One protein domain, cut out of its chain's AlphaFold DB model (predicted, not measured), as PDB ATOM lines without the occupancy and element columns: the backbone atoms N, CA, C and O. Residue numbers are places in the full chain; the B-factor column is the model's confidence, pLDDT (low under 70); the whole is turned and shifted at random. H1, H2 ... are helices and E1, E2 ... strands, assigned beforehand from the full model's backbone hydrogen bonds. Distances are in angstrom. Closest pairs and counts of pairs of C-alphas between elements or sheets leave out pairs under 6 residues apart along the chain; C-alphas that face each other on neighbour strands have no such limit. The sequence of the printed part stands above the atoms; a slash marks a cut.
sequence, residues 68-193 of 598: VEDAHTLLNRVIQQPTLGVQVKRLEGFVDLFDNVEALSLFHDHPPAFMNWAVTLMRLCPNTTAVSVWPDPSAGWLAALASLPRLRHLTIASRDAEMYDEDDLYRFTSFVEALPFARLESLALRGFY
ATOM      1  N   VAL A  68     128.264  92.250 156.997       64.75
ATOM      2  CA  VAL A  68     128.465  93.699 157.209       64.75
ATOM      3  C   VAL A  68     129.886  94.131 156.862       64.75
ATOM      4  O   VAL A  68     130.124  95.195 156.286       64.75
ATOM      5  N   GLU A  69     130.839  93.305 157.278       68.38
ATOM      6  CA  GLU A  69     132.270  93.584 157.242       68.38
ATOM      7  C   GLU A  69     132.753  93.629 155.797       68.38
ATOM      8  O   GLU A  69     133.515  94.521 155.425       68.38
ATOM      9  N   ASP A  70     132.193  92.773 154.949       70.00
ATOM     10  CA  ASP A  70     132.402  92.752 153.506       70.00
ATOM     11  C   ASP A  70     131.919  94.046 152.826       70.00
ATOM     12  O   ASP A  70     132.625  94.646 152.003       70.00
ATOM     13  N   ALA A  71     130.741  94.547 153.210       71.56
ATOM     14  CA  ALA A  71     130.198  95.805 152.697       71.56
ATOM     15  C   ALA A  71     131.028  97.025 153.145       71.56
ATOM     16  O   ALA A  71     131.284  97.949 152.359       71.56
ATOM     17  N   HIS A  72     131.502  97.029 154.394       73.25
ATOM     18  CA  HIS A  72     132.430  98.048 154.886       73.25
ATOM     19  C   HIS A  72     133.798  97.955 154.210       73.25
ATOM     20  O   HIS A  72     134.366  98.987 153.850       73.25
ATOM     21  N   THR A  73     134.293  96.747 153.961       76.69
ATOM     22  CA  THR A  73     135.549  96.500 153.250       76.69
ATOM     23  C   THR A  73     135.482  97.033 151.827       76.69
ATOM     24  O   THR A  73     136.412  97.718 151.398       76.69
ATOM     25  N   LEU A  74     134.369  96.837 151.109       77.69
ATOM     26  CA  LEU A  74     134.173  97.463 149.799       77.69
ATOM     27  C   LEU A  74     134.251  98.987 149.892       77.69
ATOM     28  O   LEU A  74     135.004  99.602 149.135       77.69
ATOM     29  N   LEU A  75     133.488  99.602 150.801       82.50
ATOM     30  CA  LEU A  75     133.486 101.056 150.930       82.50
ATOM     31  C   LEU A  75     134.889 101.578 151.271       82.50
ATOM     32  O   LEU A  75     135.377 102.493 150.609       82.50
ATOM     33  N   ASN A  76     135.563 100.965 152.244       80.69
ATOM     34  CA  ASN A  76     136.920 101.323 152.647       80.69
ATOM     35  C   ASN A  76     137.909 101.172 151.488       80.69
ATOM     36  O   ASN A  76     138.718 102.069 151.257       80.69
ATOM     37  N   ARG A  77     137.810 100.098 150.700       78.81
ATOM     38  CA  ARG A  77     138.643  99.895 149.507       78.81
ATOM     39  C   ARG A  77     138.383 100.954 148.443       78.81
ATOM     40  O   ARG A  77     139.336 101.490 147.886       78.81
ATOM     41  N   VAL A  78     137.127 101.307 148.177       84.69
ATOM     42  CA  VAL A  78     136.786 102.364 147.212       84.69
ATOM     43  C   VAL A  78     137.260 103.740 147.705       84.69
ATOM     44  O   VAL A  78     137.722 104.548 146.900       84.69
ATOM     45  N   ILE A  79     137.215 104.000 149.017       86.00
ATOM     46  CA  ILE A  79     137.781 105.211 149.635       86.00
ATOM     47  C   ILE A  79     139.304 105.253 149.454       86.00
ATOM     48  O   ILE A  79     139.848 106.277 149.040       86.00
ATOM     49  N   GLN A  80     139.994 104.151 149.751       85.88
ATOM     50  CA  GLN A  80     141.452 104.054 149.645       85.88
ATOM     51  C   GLN A  80     141.932 104.068 148.186       85.88
ATOM     52  O   GLN A  80     143.006 104.590 147.890       85.88
ATOM     53  N   GLN A  81     141.130 103.529 147.265       83.25
ATOM     54  CA  GLN A  81     141.438 103.418 145.841       83.25
ATOM     55  C   GLN A  81     140.270 103.934 144.978       83.25
ATOM     56  O   GLN A  81     139.537 103.144 144.372       83.25
ATOM     57  N   PRO A  82     140.121 105.263 144.815       85.25
ATOM     58  CA  PRO A  82     139.003 105.858 144.071       85.25
ATOM     59  C   PRO A  82     138.895 105.402 142.608       85.25
ATOM     60  O   PRO A  82     137.827 105.462 142.002       85.25
ATOM     61  N   THR A  83     139.994 104.917 142.020       81.12
ATOM     62  CA  THR A  83     140.012 104.339 140.670       81.12
ATOM     63  C   THR A  83     139.128 103.100 140.541       81.12
ATOM     64  O   THR A  83     138.603 102.867 139.455       81.12
ATOM     65  N   LEU A  84     138.935 102.335 141.623       77.12
ATOM     66  CA  LEU A  84     138.008 101.203 141.652       77.12
ATOM     67  C   LEU A  84     136.560 101.681 141.529       77.12
ATOM     68  O   LEU A  84     135.821 101.162 140.700       77.12
ATOM     69  N   GLY A  85     136.174 102.731 142.263       82.81
ATOM     70  CA  GLY A  85     134.819 103.294 142.197       82.81
ATOM     71  C   GLY A  85     134.431 103.765 140.790       82.81
ATOM     72  O   GLY A  85     133.306 103.571 140.339       82.81
ATOM     73  N   VAL A  86     135.389 104.292 140.021       84.69
ATOM     74  CA  VAL A  86     135.183 104.668 138.606       84.69
ATOM     75  C   VAL A  86     134.851 103.459 137.717       84.69
ATOM     76  O   VAL A  86     134.226 103.629 136.666       84.69
ATOM     77  N   GLN A  87     135.264 102.251 138.100       81.00
ATOM     78  CA  GLN A  87     134.994 101.021 137.351       81.00
ATOM     79  C   GLN A  87     133.634 100.408 137.697       81.00
ATOM     80  O   GLN A  87     133.085  99.686 136.866       81.00
ATOM     81  N   VAL A  88     133.066 100.740 138.858       83.00
ATOM     82  CA  VAL A  88     131.757 100.239 139.286       83.00
ATOM     83  C   VAL A  88     130.657 100.789 138.375       83.00
ATOM     84  O   VAL A  88     130.540 101.999 138.155       83.00
ATOM     85  N   LYS A  89     129.855  99.880 137.805       84.81
ATOM     86  CA  LYS A  89     128.756 100.206 136.877       84.81
ATOM     87  C   LYS A  89     127.378  99.901 137.446       84.81
ATOM     88  O   LYS A  89     126.410 100.502 136.976       84.81
ATOM     89  N   ARG A  90     127.261  98.987 138.401       86.12
ATOM     90  CA  ARG A  90     125.997  98.596 139.020       86.12
ATOM     91  C   ARG A  90     126.196  98.539 140.524       86.12
ATOM     92  O   ARG A  90     127.225  98.080 141.005       86.12
ATOM     93  N   LEU A  91     125.217  99.081 141.226       85.69
ATOM     94  CA  LEU A  91     125.091  99.057 142.673       85.69
ATOM     95  C   LEU A  91     123.687  98.535 143.000       85.69
ATOM     96  O   LEU A  91     122.860  99.225 143.598       85.69
ATOM     97  N   GLU A  92     123.372  97.357 142.469       77.44
ATOM     98  CA  GLU A  92     122.134  96.641 142.760       77.44
ATOM     99  C   GLU A  92     122.400  95.745 143.984       77.44
ATOM    100  O   GLU A  92     123.475  95.169 144.096       77.44
ATOM    101  N   GLY A  93     121.495  95.692 144.960       72.81
ATOM    102  CA  GLY A  93     121.676  94.929 146.210       72.81
ATOM    103  C   GLY A  93     121.933  95.774 147.461       72.81
ATOM    104  O   GLY A  93     122.153  95.229 148.535       72.81
ATOM    105  N   PHE A  94     121.878  97.108 147.366       75.12
ATOM    106  CA  PHE A  94     121.902  97.962 148.559       75.12
ATOM    107  C   PHE A  94     120.768  97.638 149.523       75.12
ATOM    108  O   PHE A  94     120.993  97.585 150.722       75.12
ATOM    109  N   VAL A  95     119.560  97.442 149.002       74.00
ATOM    110  CA  VAL A  95     118.393  97.186 149.852       74.00
ATOM    111  C   VAL A  95     118.545  95.846 150.569       74.00
ATOM    112  O   VAL A  95     118.368  95.792 151.773       74.00
ATOM    113  N   ASP A  96     119.026  94.824 149.866       71.94
ATOM    114  CA  ASP A  96     119.260  93.490 150.429       71.94
ATOM    115  C   ASP A  96     120.322  93.498 151.555       71.94
ATOM    116  O   ASP A  96     120.233  92.731 152.512       71.94
ATOM    117  N   LEU A  97     121.319  94.396 151.481       70.62
ATOM    118  CA  LEU A  97     122.288  94.605 152.566       70.62
ATOM    119  C   LEU A  97     121.640  95.130 153.843       70.62
ATOM    120  O   LEU A  97     122.211  94.943 154.908       70.62
ATOM    121  N   PHE A  98     120.504  95.820 153.751       68.50
ATOM    122  CA  PHE A  98     119.820  96.316 154.933       68.50
ATOM    123  C   PHE A  98     119.321  95.147 155.795       68.50
ATOM    124  O   PHE A  98     119.550  95.139 156.999       68.50
ATOM    125  N   ASP A  99     118.698  94.141 155.183       59.91
ATOM    126  CA  ASP A  99     118.051  93.046 155.916       59.91
ATOM    127  C   ASP A  99     119.053  92.011 156.434       59.91
ATOM    128  O   ASP A  99     118.891  91.463 157.523       59.91
ATOM    129  N   ASN A 100     120.127  91.771 155.679       58.00
ATOM    130  CA  ASN A 100     121.094  90.710 155.977       58.00
ATOM    131  C   ASN A 100     122.162  91.100 157.001       58.00
ATOM    132  O   ASN A 100     122.996  90.279 157.384       58.00
ATOM    133  N   VAL A 101     122.187  92.360 157.415       58.06
ATOM    134  CA  VAL A 101     123.288  92.904 158.188       58.06
ATOM    135  C   VAL A 101     122.760  93.477 159.487       58.06
ATOM    136  O   VAL A 101     122.435  94.658 159.570       58.06
ATOM    137  N   GLU A 102     122.783  92.648 160.532       54.72
ATOM    138  CA  GLU A 102     122.466  93.062 161.898       54.72
ATOM    139  C   GLU A 102     123.211  94.351 162.277       54.72
ATOM    140  O   GLU A 102     122.576  95.289 162.706       54.72
ATOM    141  N   ALA A 103     124.504  94.558 162.015       50.91
ATOM    142  CA  ALA A 103     125.135  95.842 162.394       50.91
ATOM    143  C   ALA A 103     124.646  97.094 161.615       50.91
ATOM    144  O   ALA A 103     124.836  98.211 162.095       50.91
ATOM    145  N   LEU A 104     123.980  96.937 160.461       52.50
ATOM    146  CA  LEU A 104     123.292  98.026 159.740       52.50
ATOM    147  C   LEU A 104     121.779  98.061 160.050       52.50
ATOM    148  O   LEU A 104     121.149  99.082 159.772       52.50
ATOM    149  N   SER A 105     121.212  97.002 160.650       50.22
ATOM    150  CA  SER A 105     119.782  96.843 160.973       50.22
ATOM    151  C   SER A 105     119.439  96.785 162.472       50.22
ATOM    152  O   SER A 105     118.282  96.993 162.832       50.22
ATOM    153  N   LEU A 106     120.429  96.608 163.356       41.94
ATOM    154  CA  LEU A 106     120.337  96.418 164.820       41.94
ATOM    155  C   LEU A 106     119.729  97.626 165.524       41.94
ATOM    156  O   LEU A 106     119.279  97.541 166.663       41.94
ATOM    157  N   PHE A 107     119.669  98.747 164.822       44.81
ATOM    158  CA  PHE A 107     118.880  99.886 165.212       44.81
ATOM    159  C   PHE A 107     117.822 100.075 164.139       44.81
ATOM    160  O   PHE A 107     118.023 100.811 163.171       44.81
ATOM    161  N   HIS A 108     116.653  99.464 164.334       47.25
ATOM    162  CA  HIS A 108     115.446  99.826 163.586       47.25
ATOM    163  C   HIS A 108     115.203 101.360 163.595       47.25
ATOM    164  O   HIS A 108     114.580 101.878 162.669       47.25
ATOM    165  N   ASP A 109     115.818 102.073 164.552       44.59
ATOM    166  CA  ASP A 109     115.844 103.527 164.742       44.59
ATOM    167  C   ASP A 109     117.009 104.295 164.059       44.59
ATOM    168  O   ASP A 109     117.031 105.530 164.116       44.59
ATOM    169  N   HIS A 110     117.986 103.641 163.404       50.78
ATOM    170  CA  HIS A 110     119.109 104.327 162.726       50.78
ATOM    171  C   HIS A 110     119.267 104.068 161.206       50.78
ATOM    172  O   HIS A 110     120.374 103.779 160.741       50.78
ATOM    173  N   PRO A 111     118.235 104.366 160.384       61.00
ATOM    174  CA  PRO A 111     118.388 104.580 158.937       61.00
ATOM    175  C   PRO A 111     119.592 105.453 158.506       61.00
ATOM    176  O   PRO A 111     120.180 105.167 157.461       61.00
ATOM    177  N   PRO A 112     120.024 106.501 159.253       68.44
ATOM    178  CA  PRO A 112     121.060 107.418 158.781       68.44
ATOM    179  C   PRO A 112     122.428 106.781 158.522       68.44
ATOM    180  O   PRO A 112     123.134 107.244 157.628       68.44
ATOM    181  N   ALA A 113     122.831 105.750 159.273       70.44
ATOM    182  CA  ALA A 113     124.157 105.142 159.128       70.44
ATOM    183  C   ALA A 113     124.278 104.377 157.802       70.44
ATOM    184  O   ALA A 113     125.181 104.651 157.006       70.44
ATOM    185  N   PHE A 114     123.308 103.503 157.522       75.56
ATOM    186  CA  PHE A 114     123.188 102.808 156.242       75.56
ATOM    187  C   PHE A 114     123.054 103.797 155.079       75.56
ATOM    188  O   PHE A 114     123.742 103.692 154.063       75.56
ATOM    189  N   MET A 115     122.218 104.820 155.251       78.19
ATOM    190  CA  MET A 115     122.017 105.852 154.242       78.19
ATOM    191  C   MET A 115     123.294 106.622 153.920       78.19
ATOM    192  O   MET A 115     123.626 106.818 152.750       78.19
ATOM    193  N   ASN A 116     124.052 107.020 154.939       80.12
ATOM    194  CA  ASN A 116     125.345 107.666 154.750       80.12
ATOM    195  C   ASN A 116     126.328 106.740 154.035       80.12
ATOM    196  O   ASN A 116     127.040 107.199 153.141       80.12
ATOM    197  N   TRP A 117     126.343 105.452 154.381       83.00
ATOM    198  CA  TRP A 117     127.164 104.452 153.707       83.00
ATOM    199  C   TRP A 117     126.805 104.347 152.213       83.00
ATOM    200  O   TRP A 117     127.670 104.572 151.360       83.00
ATOM    201  N   ALA A 118     125.529 104.136 151.878       84.81
ATOM    202  CA  ALA A 118     125.072 103.970 150.497       84.81
ATOM    203  C   ALA A 118     125.292 105.240 149.660       84.81
ATOM    204  O   ALA A 118     125.813 105.189 148.541       84.81
ATOM    205  N   VAL A 119     124.962 106.413 150.216       87.25
ATOM    206  CA  VAL A 119     125.183 107.707 149.557       87.25
ATOM    207  C   VAL A 119     126.670 107.982 149.349       87.25
ATOM    208  O   VAL A 119     127.052 108.506 148.299       87.25
ATOM    209  N   THR A 120     127.524 107.614 150.304       88.06
ATOM    210  CA  THR A 120     128.979 107.743 150.151       88.06
ATOM    211  C   THR A 120     129.483 106.836 149.036       88.06
ATOM    212  O   THR A 120     130.204 107.315 148.160       88.06
ATOM    213  N   LEU A 121     129.049 105.574 148.991       87.94
ATOM    214  CA  LEU A 121     129.462 104.655 147.934       87.94
ATOM    215  C   LEU A 121     129.027 105.148 146.547       87.94
ATOM    216  O   LEU A 121     129.849 105.199 145.633       87.94
ATOM    217  N   MET A 122     127.777 105.600 146.392       90.12
ATOM    218  CA  MET A 122     127.290 106.168 145.127       90.12
ATOM    219  C   MET A 122     128.116 107.379 144.675       90.12
ATOM    220  O   MET A 122     128.445 107.492 143.495       90.12
ATOM    221  N   ARG A 123     128.498 108.272 145.599       90.25
ATOM    222  CA  ARG A 123     129.352 109.431 145.277       90.25
ATOM    223  C   ARG A 123     130.736 109.017 144.789       90.25
ATOM    224  O   ARG A 123     131.291 109.678 143.913       90.25
ATOM    225  N   LEU A 124     131.287 107.944 145.347       90.31
ATOM    226  CA  LEU A 124     132.584 107.405 144.941       90.31
ATOM    227  C   LEU A 124     132.506 106.574 143.648       90.31
ATOM    228  O   LEU A 124     133.538 106.317 143.030       90.31
ATOM    229  N   CYS A 125     131.298 106.224 143.196       90.56
ATOM    230  CA  CYS A 125     131.039 105.429 141.994       90.56
ATOM    231  C   CYS A 125     130.286 106.231 140.905       90.56
ATOM    232  O   CYS A 125     129.145 105.914 140.554       90.56
ATOM    233  N   PRO A 126     130.898 107.271 140.301       90.12
ATOM    234  CA  PRO A 126     130.202 108.203 139.401       90.12
ATOM    235  C   PRO A 126     129.783 107.601 138.049       90.12
ATOM    236  O   PRO A 126     128.975 108.192 137.330       90.12
ATOM    237  N   ASN A 127     130.342 106.448 137.668       88.56
ATOM    238  CA  ASN A 127     130.018 105.762 136.415       88.56
ATOM    239  C   ASN A 127     128.871 104.756 136.547       88.56
ATOM    240  O   ASN A 127     128.576 104.055 135.576       88.56
ATOM    241  N   THR A 128     128.220 104.720 137.709       90.25
ATOM    242  CA  THR A 128     127.105 103.819 137.967       90.25
ATOM    243  C   THR A 128     125.952 104.080 136.995       90.25
ATOM    244  O   THR A 128     125.498 105.210 136.801       90.25
ATOM    245  N   THR A 129     125.512 103.003 136.359       91.19
ATOM    246  CA  THR A 129     124.419 102.933 135.383       91.19
ATOM    247  C   THR A 129     123.159 102.300 135.958       91.19
ATOM    248  O   THR A 129     122.072 102.594 135.463       91.19
ATOM    249  N   ALA A 130     123.298 101.488 137.008       90.38
ATOM    250  CA  ALA A 130     122.191 100.822 137.674       90.38
ATOM    251  C   ALA A 130     122.329 100.886 139.198       90.38
ATOM    252  O   ALA A 130     123.421 100.659 139.713       90.38
ATOM    253  N   VAL A 131     121.249 101.208 139.910       90.75
ATOM    254  CA  VAL A 131     121.231 101.307 141.380       90.75
ATOM    255  C   VAL A 131     119.931 100.726 141.921       90.75
ATOM    256  O   VAL A 131     118.874 100.961 141.336       90.75
ATOM    257  N   SER A 132     119.995 100.033 143.056       88.44
ATOM    258  CA  SER A 132     118.818  99.727 143.879       88.44
ATOM    259  C   SER A 132     118.707 100.678 145.070       88.44
ATOM    260  O   SER A 132     119.704 100.895 145.751       88.44
ATOM    261  N   VAL A 133     117.523 101.202 145.363       87.00
ATOM    262  CA  VAL A 133     117.268 102.093 146.504       87.00
ATOM    263  C   VAL A 133     116.008 101.673 147.248       87.00
ATOM    264  O   VAL A 133     115.121 101.050 146.669       87.00
ATOM    265  N   TRP A 134     115.914 102.076 148.510       80.62
ATOM    266  CA  TRP A 134     114.673 102.019 149.278       80.62
ATOM    267  C   TRP A 134     113.984 103.396 149.223       80.62
ATOM    268  O   TRP A 134     114.674 104.416 149.319       80.62
ATOM    269  N   PRO A 135     112.658 103.481 149.013       72.88
ATOM    270  CA  PRO A 135     111.966 104.749 148.801       72.88
ATOM    271  C   PRO A 135     111.685 105.479 150.119       72.88
ATOM    272  O   PRO A 135     110.546 105.587 150.562       72.88
ATOM    273  N   ASP A 136     112.735 106.041 150.715       72.88
ATOM    274  CA  ASP A 136     112.616 107.034 151.781       72.88
ATOM    275  C   ASP A 136     112.911 108.442 151.218       72.88
ATOM    276  O   ASP A 136     114.072 108.783 150.947       72.88
ATOM    277  N   PRO A 137     111.886 109.298 151.026       61.69
ATOM    278  CA  PRO A 137     112.074 110.651 150.513       61.69
ATOM    279  C   PRO A 137     112.857 111.553 151.481       61.69
ATOM    280  O   PRO A 137     113.451 112.539 151.041       61.69
ATOM    281  N   SER A 138     112.902 111.225 152.775       66.94
ATOM    282  CA  SER A 138     113.646 111.982 153.786       66.94
ATOM    283  C   SER A 138     115.140 111.629 153.825       66.94
ATOM    284  O   SER A 138     115.956 112.440 154.265       66.94
ATOM    285  N   ALA A 139     115.525 110.482 153.260       70.06
ATOM    286  CA  ALA A 139     116.880 109.938 153.333       70.06
ATOM    287  C   ALA A 139     117.880 110.504 152.301       70.06
ATOM    288  O   ALA A 139     119.022 110.054 152.207       70.06
ATOM    289  N   GLY A 140     117.486 111.496 151.491       78.44
ATOM    290  CA  GLY A 140     118.390 112.167 150.544       78.44
ATOM    291  C   GLY A 140     118.749 111.359 149.286       78.44
ATOM    292  O   GLY A 140     119.558 111.824 148.476       78.44
ATOM    293  N   TRP A 141     118.120 110.198 149.071       85.12
ATOM    294  CA  TRP A 141     118.275 109.359 147.875       85.12
ATOM    295  C   TRP A 141     118.105 110.135 146.571       85.12
ATOM    296  O   TRP A 141     118.936 110.018 145.677       85.12
ATOM    297  N   LEU A 142     117.071 110.975 146.469       87.31
ATOM    298  CA  LEU A 142     116.777 111.741 145.252       87.31
ATOM    299  C   LEU A 142     117.956 112.625 144.826       87.31
ATOM    300  O   LEU A 142     118.303 112.680 143.646       87.31
ATOM    301  N   ALA A 143     118.615 113.276 145.787       86.56
ATOM    302  CA  ALA A 143     119.787 114.102 145.518       86.56
ATOM    303  C   ALA A 143     120.990 113.252 145.079       86.56
ATOM    304  O   ALA A 143     121.724 113.641 144.168       86.56
ATOM    305  N   ALA A 144     121.179 112.082 145.692       88.38
ATOM    306  CA  ALA A 144     122.245 111.162 145.316       88.38
ATOM    307  C   ALA A 144     122.023 110.569 143.914       88.38
ATOM    308  O   ALA A 144     122.932 110.613 143.087       88.38
ATOM    309  N   LEU A 145     120.806 110.125 143.593       91.00
ATOM    310  CA  LEU A 145     120.434 109.629 142.266       91.00
ATOM    311  C   LEU A 145     120.598 110.711 141.192       91.00
ATOM    312  O   LEU A 145     121.165 110.451 140.133       91.00
ATOM    313  N   ALA A 146     120.190 111.951 141.479       88.81
ATOM    314  CA  ALA A 146     120.390 113.080 140.572       88.81
ATOM    315  C   ALA A 146     121.878 113.388 140.310       88.81
ATOM    316  O   ALA A 146     122.221 113.937 139.257       88.81
ATOM    317  N   SER A 147     122.766 113.028 141.245       89.44
ATOM    318  CA  SER A 147     124.214 113.209 141.109       89.44
ATOM    319  C   SER A 147     124.896 112.154 140.229       89.44
ATOM    320  O   SER A 147     126.035 112.373 139.825       89.44
ATOM    321  N   LEU A 148     124.211 111.057 139.878       91.38
ATOM    322  CA  LEU A 148     124.735 109.991 139.022       91.38
ATOM    323  C   LEU A 148     124.451 110.300 137.539       91.38
ATOM    324  O   LEU A 148     123.336 110.101 137.050       91.38
ATOM    325  N   PRO A 149     125.441 110.778 136.758       89.00
ATOM    326  CA  PRO A 149     125.193 111.274 135.405       89.00
ATOM    327  C   PRO A 149     124.843 110.177 134.393       89.00
ATOM    328  O   PRO A 149     124.296 110.490 133.335       89.00
ATOM    329  N   ARG A 150     125.186 108.918 134.691       91.06
ATOM    330  CA  ARG A 150     125.028 107.763 133.795       91.06
ATOM    331  C   ARG A 150     123.918 106.803 134.210       91.06
ATOM    332  O   ARG A 150     123.763 105.780 133.547       91.06
ATOM    333  N   LEU A 151     123.162 107.126 135.258       93.12
ATOM    334  CA  LEU A 151     122.076 106.285 135.741       93.12
ATOM    335  C   LEU A 151     121.013 106.103 134.648       93.12
ATOM    336  O   LEU A 151     120.486 107.086 134.125       93.12
ATOM    337  N   ARG A 152     120.725 104.842 134.321       93.12
ATOM    338  CA  ARG A 152     119.727 104.406 133.330       93.12
ATOM    339  C   ARG A 152     118.734 103.408 133.908       93.12
ATOM    340  O   ARG A 152     117.594 103.373 133.457       93.12
ATOM    341  N   HIS A 153     119.161 102.623 134.890       93.31
ATOM    342  CA  HIS A 153     118.362 101.568 135.492       93.31
ATOM    343  C   HIS A 153     118.199 101.858 136.981       93.31
ATOM    344  O   HIS A 153     119.181 102.071 137.692       93.31
ATOM    345  N   LEU A 154     116.960 101.901 137.452       93.19
ATOM    346  CA  LEU A 154     116.665 102.110 138.863       93.19
ATOM    347  C   LEU A 154     115.798 100.968 139.370       93.19
ATOM    348  O   LEU A 154     114.754 100.689 138.787       93.19
ATOM    349  N   THR A 155     116.210 100.360 140.472       90.94
ATOM    350  CA  THR A 155     115.381  99.433 141.237       90.94
ATOM    351  C   THR A 155     114.961 100.127 142.521       90.94
ATOM    352  O   THR A 155     115.799 100.647 143.248       90.94
ATOM    353  N   ILE A 156     113.670 100.155 142.802       88.00
ATOM    354  CA  ILE A 156     113.109 100.624 144.061       88.00
ATOM    355  C   ILE A 156     112.573  99.387 144.753       88.00
ATOM    356  O   ILE A 156     111.621  98.789 144.258       88.00
ATOM    357  N   ALA A 157     113.214  98.977 145.837       83.19
ATOM    358  CA  ALA A 157     112.824  97.795 146.588       83.19
ATOM    359  C   ALA A 157     112.333  98.192 147.982       83.19
ATOM    360  O   ALA A 157     112.841  99.139 148.585       83.19
ATOM    361  N   SER A 158     111.311  97.487 148.452       73.81
ATOM    362  CA  SER A 158     110.824  97.555 149.827       73.81
ATOM    363  C   SER A 158     111.852  96.992 150.816       73.81
ATOM    364  O   SER A 158     112.607  96.094 150.454       73.81
ATOM    365  N   ARG A 159     111.883  97.552 152.035       65.31
ATOM    366  CA  ARG A 159     112.757  97.130 153.146       65.31
ATOM    367  C   ARG A 159     112.195  95.927 153.905       65.31
ATOM    368  O   ARG A 159     112.946  95.117 154.401       65.31
ATOM    369  N   ASP A 160     110.882  95.844 154.054       63.81
ATOM    370  CA  ASP A 160     110.244  94.757 154.789       63.81
ATOM    371  C   ASP A 160     108.830  94.602 154.246       63.81
ATOM    372  O   ASP A 160     108.080  95.575 154.167       63.81
ATOM    373  N   ALA A 161     108.470  93.392 153.829       53.72
ATOM    374  CA  ALA A 161     107.136  93.127 153.323       53.72
ATOM    375  C   ALA A 161     106.074  93.230 154.436       53.72
ATOM    376  O   ALA A 161     104.923  93.565 154.170       53.72
ATOM    377  N   GLU A 162     106.445  92.990 155.693       53.91
ATOM    378  CA  GLU A 162     105.482  92.827 156.784       53.91
ATOM    379  C   GLU A 162     105.066  94.152 157.456       53.91
ATOM    380  O   GLU A 162     104.107  94.163 158.228       53.91
ATOM    381  N   MET A 163     105.732  95.278 157.149       51.94
ATOM    382  CA  MET A 163     105.663  96.510 157.960       51.94
ATOM    383  C   MET A 163     105.203  97.787 157.229       51.94
ATOM    384  O   MET A 163     105.227  98.853 157.840       51.94
ATOM    385  N   TYR A 164     104.762  97.727 155.965       57.69
ATOM    386  CA  TYR A 164     104.292  98.933 155.262       57.69
ATOM    387  C   TYR A 164     102.978  99.456 155.848       57.69
ATOM    388  O   TYR A 164     101.930  98.815 155.727       57.69
ATOM    389  N   ASP A 165     103.024 100.654 156.429       62.28
ATOM    390  CA  ASP A 165     101.829 101.429 156.742       62.28
ATOM    391  C   ASP A 165     101.386 102.301 155.543       62.28
ATOM    392  O   ASP A 165     102.031 102.361 154.491       62.28
ATOM    393  N   GLU A 166     100.231 102.963 155.667       63.41
ATOM    394  CA  GLU A 166      99.719 103.855 154.612       63.41
ATOM    395  C   GLU A 166     100.647 105.062 154.344       63.41
ATOM    396  O   GLU A 166     100.639 105.610 153.235       63.41
ATOM    397  N   ASP A 167     101.463 105.467 155.324       66.12
ATOM    398  CA  ASP A 167     102.388 106.597 155.207       66.12
ATOM    399  C   ASP A 167     103.616 106.226 154.358       66.12
ATOM    400  O   ASP A 167     104.075 107.033 153.542       66.12
ATOM    401  N   ASP A 168     104.128 105.001 154.478       66.94
ATOM    402  CA  ASP A 168     105.251 104.501 153.675       66.94
ATOM    403  C   ASP A 168     104.911 104.398 152.190       66.94
ATOM    404  O   ASP A 168     105.740 104.639 151.305       66.94
ATOM    405  N   LEU A 169     103.648 104.139 151.898       66.19
ATOM    406  CA  LEU A 169     103.147 104.154 150.544       66.19
ATOM    407  C   LEU A 169     103.022 105.569 149.959       66.19
ATOM    408  O   LEU A 169     103.369 105.787 148.796       66.19
ATOM    409  N   TYR A 170     102.557 106.546 150.746       68.75
ATOM    410  CA  TYR A 170     102.566 107.953 150.328       68.75
ATOM    411  C   TYR A 170     103.992 108.429 150.032       68.75
ATOM    412  O   TYR A 170     104.255 109.148 149.060       68.75
ATOM    413  N   ARG A 171     104.941 108.009 150.872       72.38
ATOM    414  CA  ARG A 171     106.369 108.269 150.679       72.38
ATOM    415  C   ARG A 171     106.877 107.628 149.398       72.38
ATOM    416  O   ARG A 171     107.610 108.287 148.665       72.38
ATOM    417  N   PHE A 172     106.442 106.408 149.091       76.00
ATOM    418  CA  PHE A 172     106.774 105.725 147.847       76.00
ATOM    419  C   PHE A 172     106.300 106.494 146.615       76.00
ATOM    420  O   PHE A 172     107.100 106.770 145.721       76.00
ATOM    421  N   THR A 173     105.016 106.852 146.544       75.25
ATOM    422  CA  THR A 173     104.463 107.547 145.372       75.25
ATOM    423  C   THR A 173     105.122 108.909 145.191       75.25
ATOM    424  O   THR A 173     105.617 109.205 144.103       75.25
ATOM    425  N   SER A 174     105.267 109.671 146.279       78.38
ATOM    426  CA  SER A 174     105.994 110.947 146.293       78.38
ATOM    427  C   SER A 174     107.448 110.792 145.834       78.38
ATOM    428  O   SER A 174     107.977 111.633 145.105       78.38
ATOM    429  N   PHE A 175     108.113 109.710 146.250       83.88
ATOM    430  CA  PHE A 175     109.480 109.405 145.847       83.88
ATOM    431  C   PHE A 175     109.568 109.130 144.346       83.88
ATOM    432  O   PHE A 175     110.414 109.720 143.674       83.88
ATOM    433  N   VAL A 176     108.681 108.284 143.815       83.62
ATOM    434  CA  VAL A 176     108.624 107.948 142.386       83.62
ATOM    435  C   VAL A 176     108.330 109.185 141.542       83.62
ATOM    436  O   VAL A 176     109.012 109.409 140.545       83.62
ATOM    437  N   GLU A 177     107.381 110.029 141.947       82.00
ATOM    438  CA  GLU A 177     107.065 111.284 141.253       82.00
ATOM    439  C   GLU A 177     108.251 112.253 141.194       82.00
ATOM    440  O   GLU A 177     108.431 112.968 140.204       82.00
ATOM    441  N   ALA A 178     109.087 112.264 142.233       84.50
ATOM    442  CA  ALA A 178     110.244 113.142 142.330       84.50
ATOM    443  C   ALA A 178     111.491 112.625 141.582       84.50
ATOM    444  O   ALA A 178     112.524 113.305 141.567       84.50
ATOM    445  N   LEU A 179     111.433 111.442 140.958       85.19
ATOM    446  CA  LEU A 179     112.582 110.864 140.266       85.19
ATOM    447  C   LEU A 179     112.999 111.676 139.029       85.19
ATOM    448  O   LEU A 179     112.163 112.136 138.245       85.19
ATOM    449  N   PRO A 180     114.312 111.785 138.757       79.75
ATOM    450  CA  PRO A 180     114.824 112.438 137.559       79.75
ATOM    451  C   PRO A 180     114.709 111.521 136.326       79.75
ATOM    452  O   PRO A 180     115.710 111.094 135.748       79.75
ATOM    453  N   PHE A 181     113.482 111.239 135.878       79.31
ATOM    454  CA  PHE A 181     113.206 110.265 134.816       79.31
ATOM    455  C   PHE A 181     113.830 110.563 133.449       79.31
ATOM    456  O   PHE A 181     113.925 109.661 132.625       79.31
ATOM    457  N   ALA A 182     114.272 111.797 133.183       78.75
ATOM    458  CA  ALA A 182     114.778 112.216 131.871       78.75
ATOM    459  C   ALA A 182     115.933 111.349 131.317       78.75
ATOM    460  O   ALA A 182     116.279 111.477 130.144       78.75
ATOM    461  N   ARG A 183     116.555 110.513 132.157       83.00
ATOM    462  CA  ARG A 183     117.668 109.623 131.802       83.00
ATOM    463  C   ARG A 183     117.385 108.138 132.041       83.00
ATOM    464  O   ARG A 183     118.216 107.319 131.659       83.00
ATOM    465  N   LEU A 184     116.264 107.795 132.678       90.69
ATOM    466  CA  LEU A 184     115.953 106.415 133.036       90.69
ATOM    467  C   LEU A 184     115.383 105.670 131.827       90.69
ATOM    468  O   LEU A 184     114.403 106.089 131.218       90.69
ATOM    469  N   GLU A 185     116.010 104.548 131.498       92.25
ATOM    470  CA  GLU A 185     115.565 103.612 130.467       92.25
ATOM    471  C   GLU A 185     114.700 102.507 131.080       92.25
ATOM    472  O   GLU A 185     113.689 102.123 130.482       92.25
ATOM    473  N   SER A 186     115.060 102.045 132.285       94.12
ATOM    474  CA  SER A 186     114.299 101.035 133.015       94.12
ATOM    475  C   SER A 186     114.041 101.403 134.473       94.12
ATOM    476  O   SER A 186     114.878 102.008 135.147       94.12
ATOM    477  N   LEU A 187     112.891 100.955 134.967       93.06
ATOM    478  CA  LEU A 187     112.494 101.029 136.365       93.06
ATOM    479  C   LEU A 187     112.044  99.642 136.832       93.06
ATOM    480  O   LEU A 187     111.292  98.975 136.127       93.06
ATOM    481  N   ALA A 188     112.485  99.219 138.008       91.00
ATOM    482  CA  ALA A 188     111.980  98.035 138.687       91.00
ATOM    483  C   ALA A 188     111.397  98.449 140.039       91.00
ATOM    484  O   ALA A 188     112.080  99.114 140.809       91.00
ATOM    485  N   LEU A 189     110.154  98.080 140.325       87.88
ATOM    486  CA  LEU A 189     109.512  98.281 141.624       87.88
ATOM    487  C   LEU A 189     109.362  96.902 142.267       87.88
ATOM    488  O   LEU A 189     108.641  96.071 141.722       87.88
ATOM    489  N   ARG A 190     110.084  96.637 143.359       84.62
ATOM    490  CA  ARG A 190     110.148  95.326 144.018       84.62
ATOM    491  C   ARG A 190     109.625  95.357 145.438       84.62
ATOM    492  O   ARG A 190     109.822  96.336 146.155       84.62
ATOM    493  N   GLY A 191     108.983  94.260 145.827       73.62
ATOM    494  CA  GLY A 191     108.363  94.105 147.138       73.62
ATOM    495  C   GLY A 191     107.344  95.194 147.462       73.62
ATOM    496  O   GLY A 191     107.153  95.550 148.618       73.62
ATOM    497  N   PHE A 192     106.740  95.780 146.434       69.19
ATOM    498  CA  PHE A 192     105.839  96.905 146.600       69.19
ATOM    499  C   PHE A 192     104.485  96.436 147.156       69.19
ATOM    500  O   PHE A 192     103.997  95.374 146.775       69.19
ATOM    501  N   TYR A 193     103.871  97.237 148.029       65.31
ATOM    502  CA  TYR A 193     102.490  97.055 148.479       65.31
ATOM    503  C   TYR A 193     101.624  98.139 147.848       65.31
ATOM    504  O   TYR A 193     101.895  99.325 148.014       65.31
TER     505      TYR A 193
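Overview. This is residues 68 to 193 of the 598 residues of an uncharacterized protein of Rhodotorula graminis (strain WP1) (UniProt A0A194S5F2). The chain winds in stacked right-handed turns, with the parallel strands E1, E2 and E3 side by side as a small wall and the helices H5, H6 and H7 returning on its other side, running nearly the same way as one another. H1 and H2 cover the H5 end of this stack, while the short helices H3 and H4 lead away from the residue 90 to 91 stretch, which extends the wall beside E1. The 126 printed residues hold seven named helices and three named strands, along the chain H1 H2 H3 H4 H5 E1 H6 E2 H7 E3, with the sheet in the order E1 E2 E3, all parallel. The class is mixed, helices and strands. The whole is compact, with a radius of gyration of the C-alphas of 14.2 A, and flat in outline, spanning 43 by 37 by 19 A.

Along the chain. H1 covers residues 68 to 80 and is 18.3 A long, beginning with C-alpha 68 at (128.465, 93.699, 157.209). H2 is residues 82 to 85, H3 residues 94 to 99 and H4 residues 102 to 105. H5, the longest helix, is residues 111 to 124 and measures 20.1 A from first to last C-alpha. E1 is residues 130 to 133, beginning with C-alpha 130 at (122.191, 100.822, 137.674). H6 is residues 141 to 147 and E2 is residues 153 to 157. H7 is residues 166 to 177, 17.0 A long. E3, residues 186 to 192, is 16.5 A long and ends with C-alpha 192 at (105.839, 96.905, 146.600).

Arrangement. H1 touches H5 with residues 75 to 79 alone, the closest C-alphas being those of Leu 75 and Leu 121, 6.2 A apart; they run the same way at a steep tilt of 38 degrees, only just beyond shallow. H2 and H5 only just touch, with 3 pairs of C-alphas within 8 A, the closest those of Gly 85 and Leu 124 at 5.4 A. Residues 90 to 91 pair with residues 130 to 131 of E1, parallel. H3 only grazes the sheet, with residues 94 to 96; its closest C-alpha pair to E1 is Phe 94 and Ser 132, 5.9 A. H3 and H4 only just touch, only at the corner, with 3 pairs of C-alphas within 8 A, the closest those of Phe 98 and Ser 105 at 6.1 A. H5 touches H6 with residues 119 to 123 alone, the same way at a shallow tilt of 10 degrees, the closest C-alphas being those of Val 119 and Ala 144, 6.2 A. E1, H6, E2 and E2, H7, E3 are strand-helix-strand units, two parallel neighbour strands with a helix between, each with a right-handed crossover. H6 and H7 are close but not clearly touching, the closest C-alphas those of Leu 142 and Phe 175 at 7.7 A. H6, only just on the sheet with 5 pairs of C-alphas within 10 A, and H7 only graze it. E1 and E2 are parallel at 20 degrees, with N 133 and O 155 within hydrogen-bond range at 2.8 A. E2 and E3 are parallel at 6 degrees, with N 156 and O 188 at 2.8 A. Every O i to N i+4 pair is within hydrogen-bond range in H1, H5, H6 and H7; H3 has 0 of 2 but 3 of 3 O i to N i+3 pairs, and H2 and H4 are too short for an O i to N i+4 pair.

Size, cuts and confidence. The two C-alphas farthest apart are those of Thr 83 and Glu 166, 42.6 A. The printed part has no cut and no long link. The mean pLDDT of the printed part is 77.0, and 33 residues are under 70, among them residues 98 to 112 and 159 to 170.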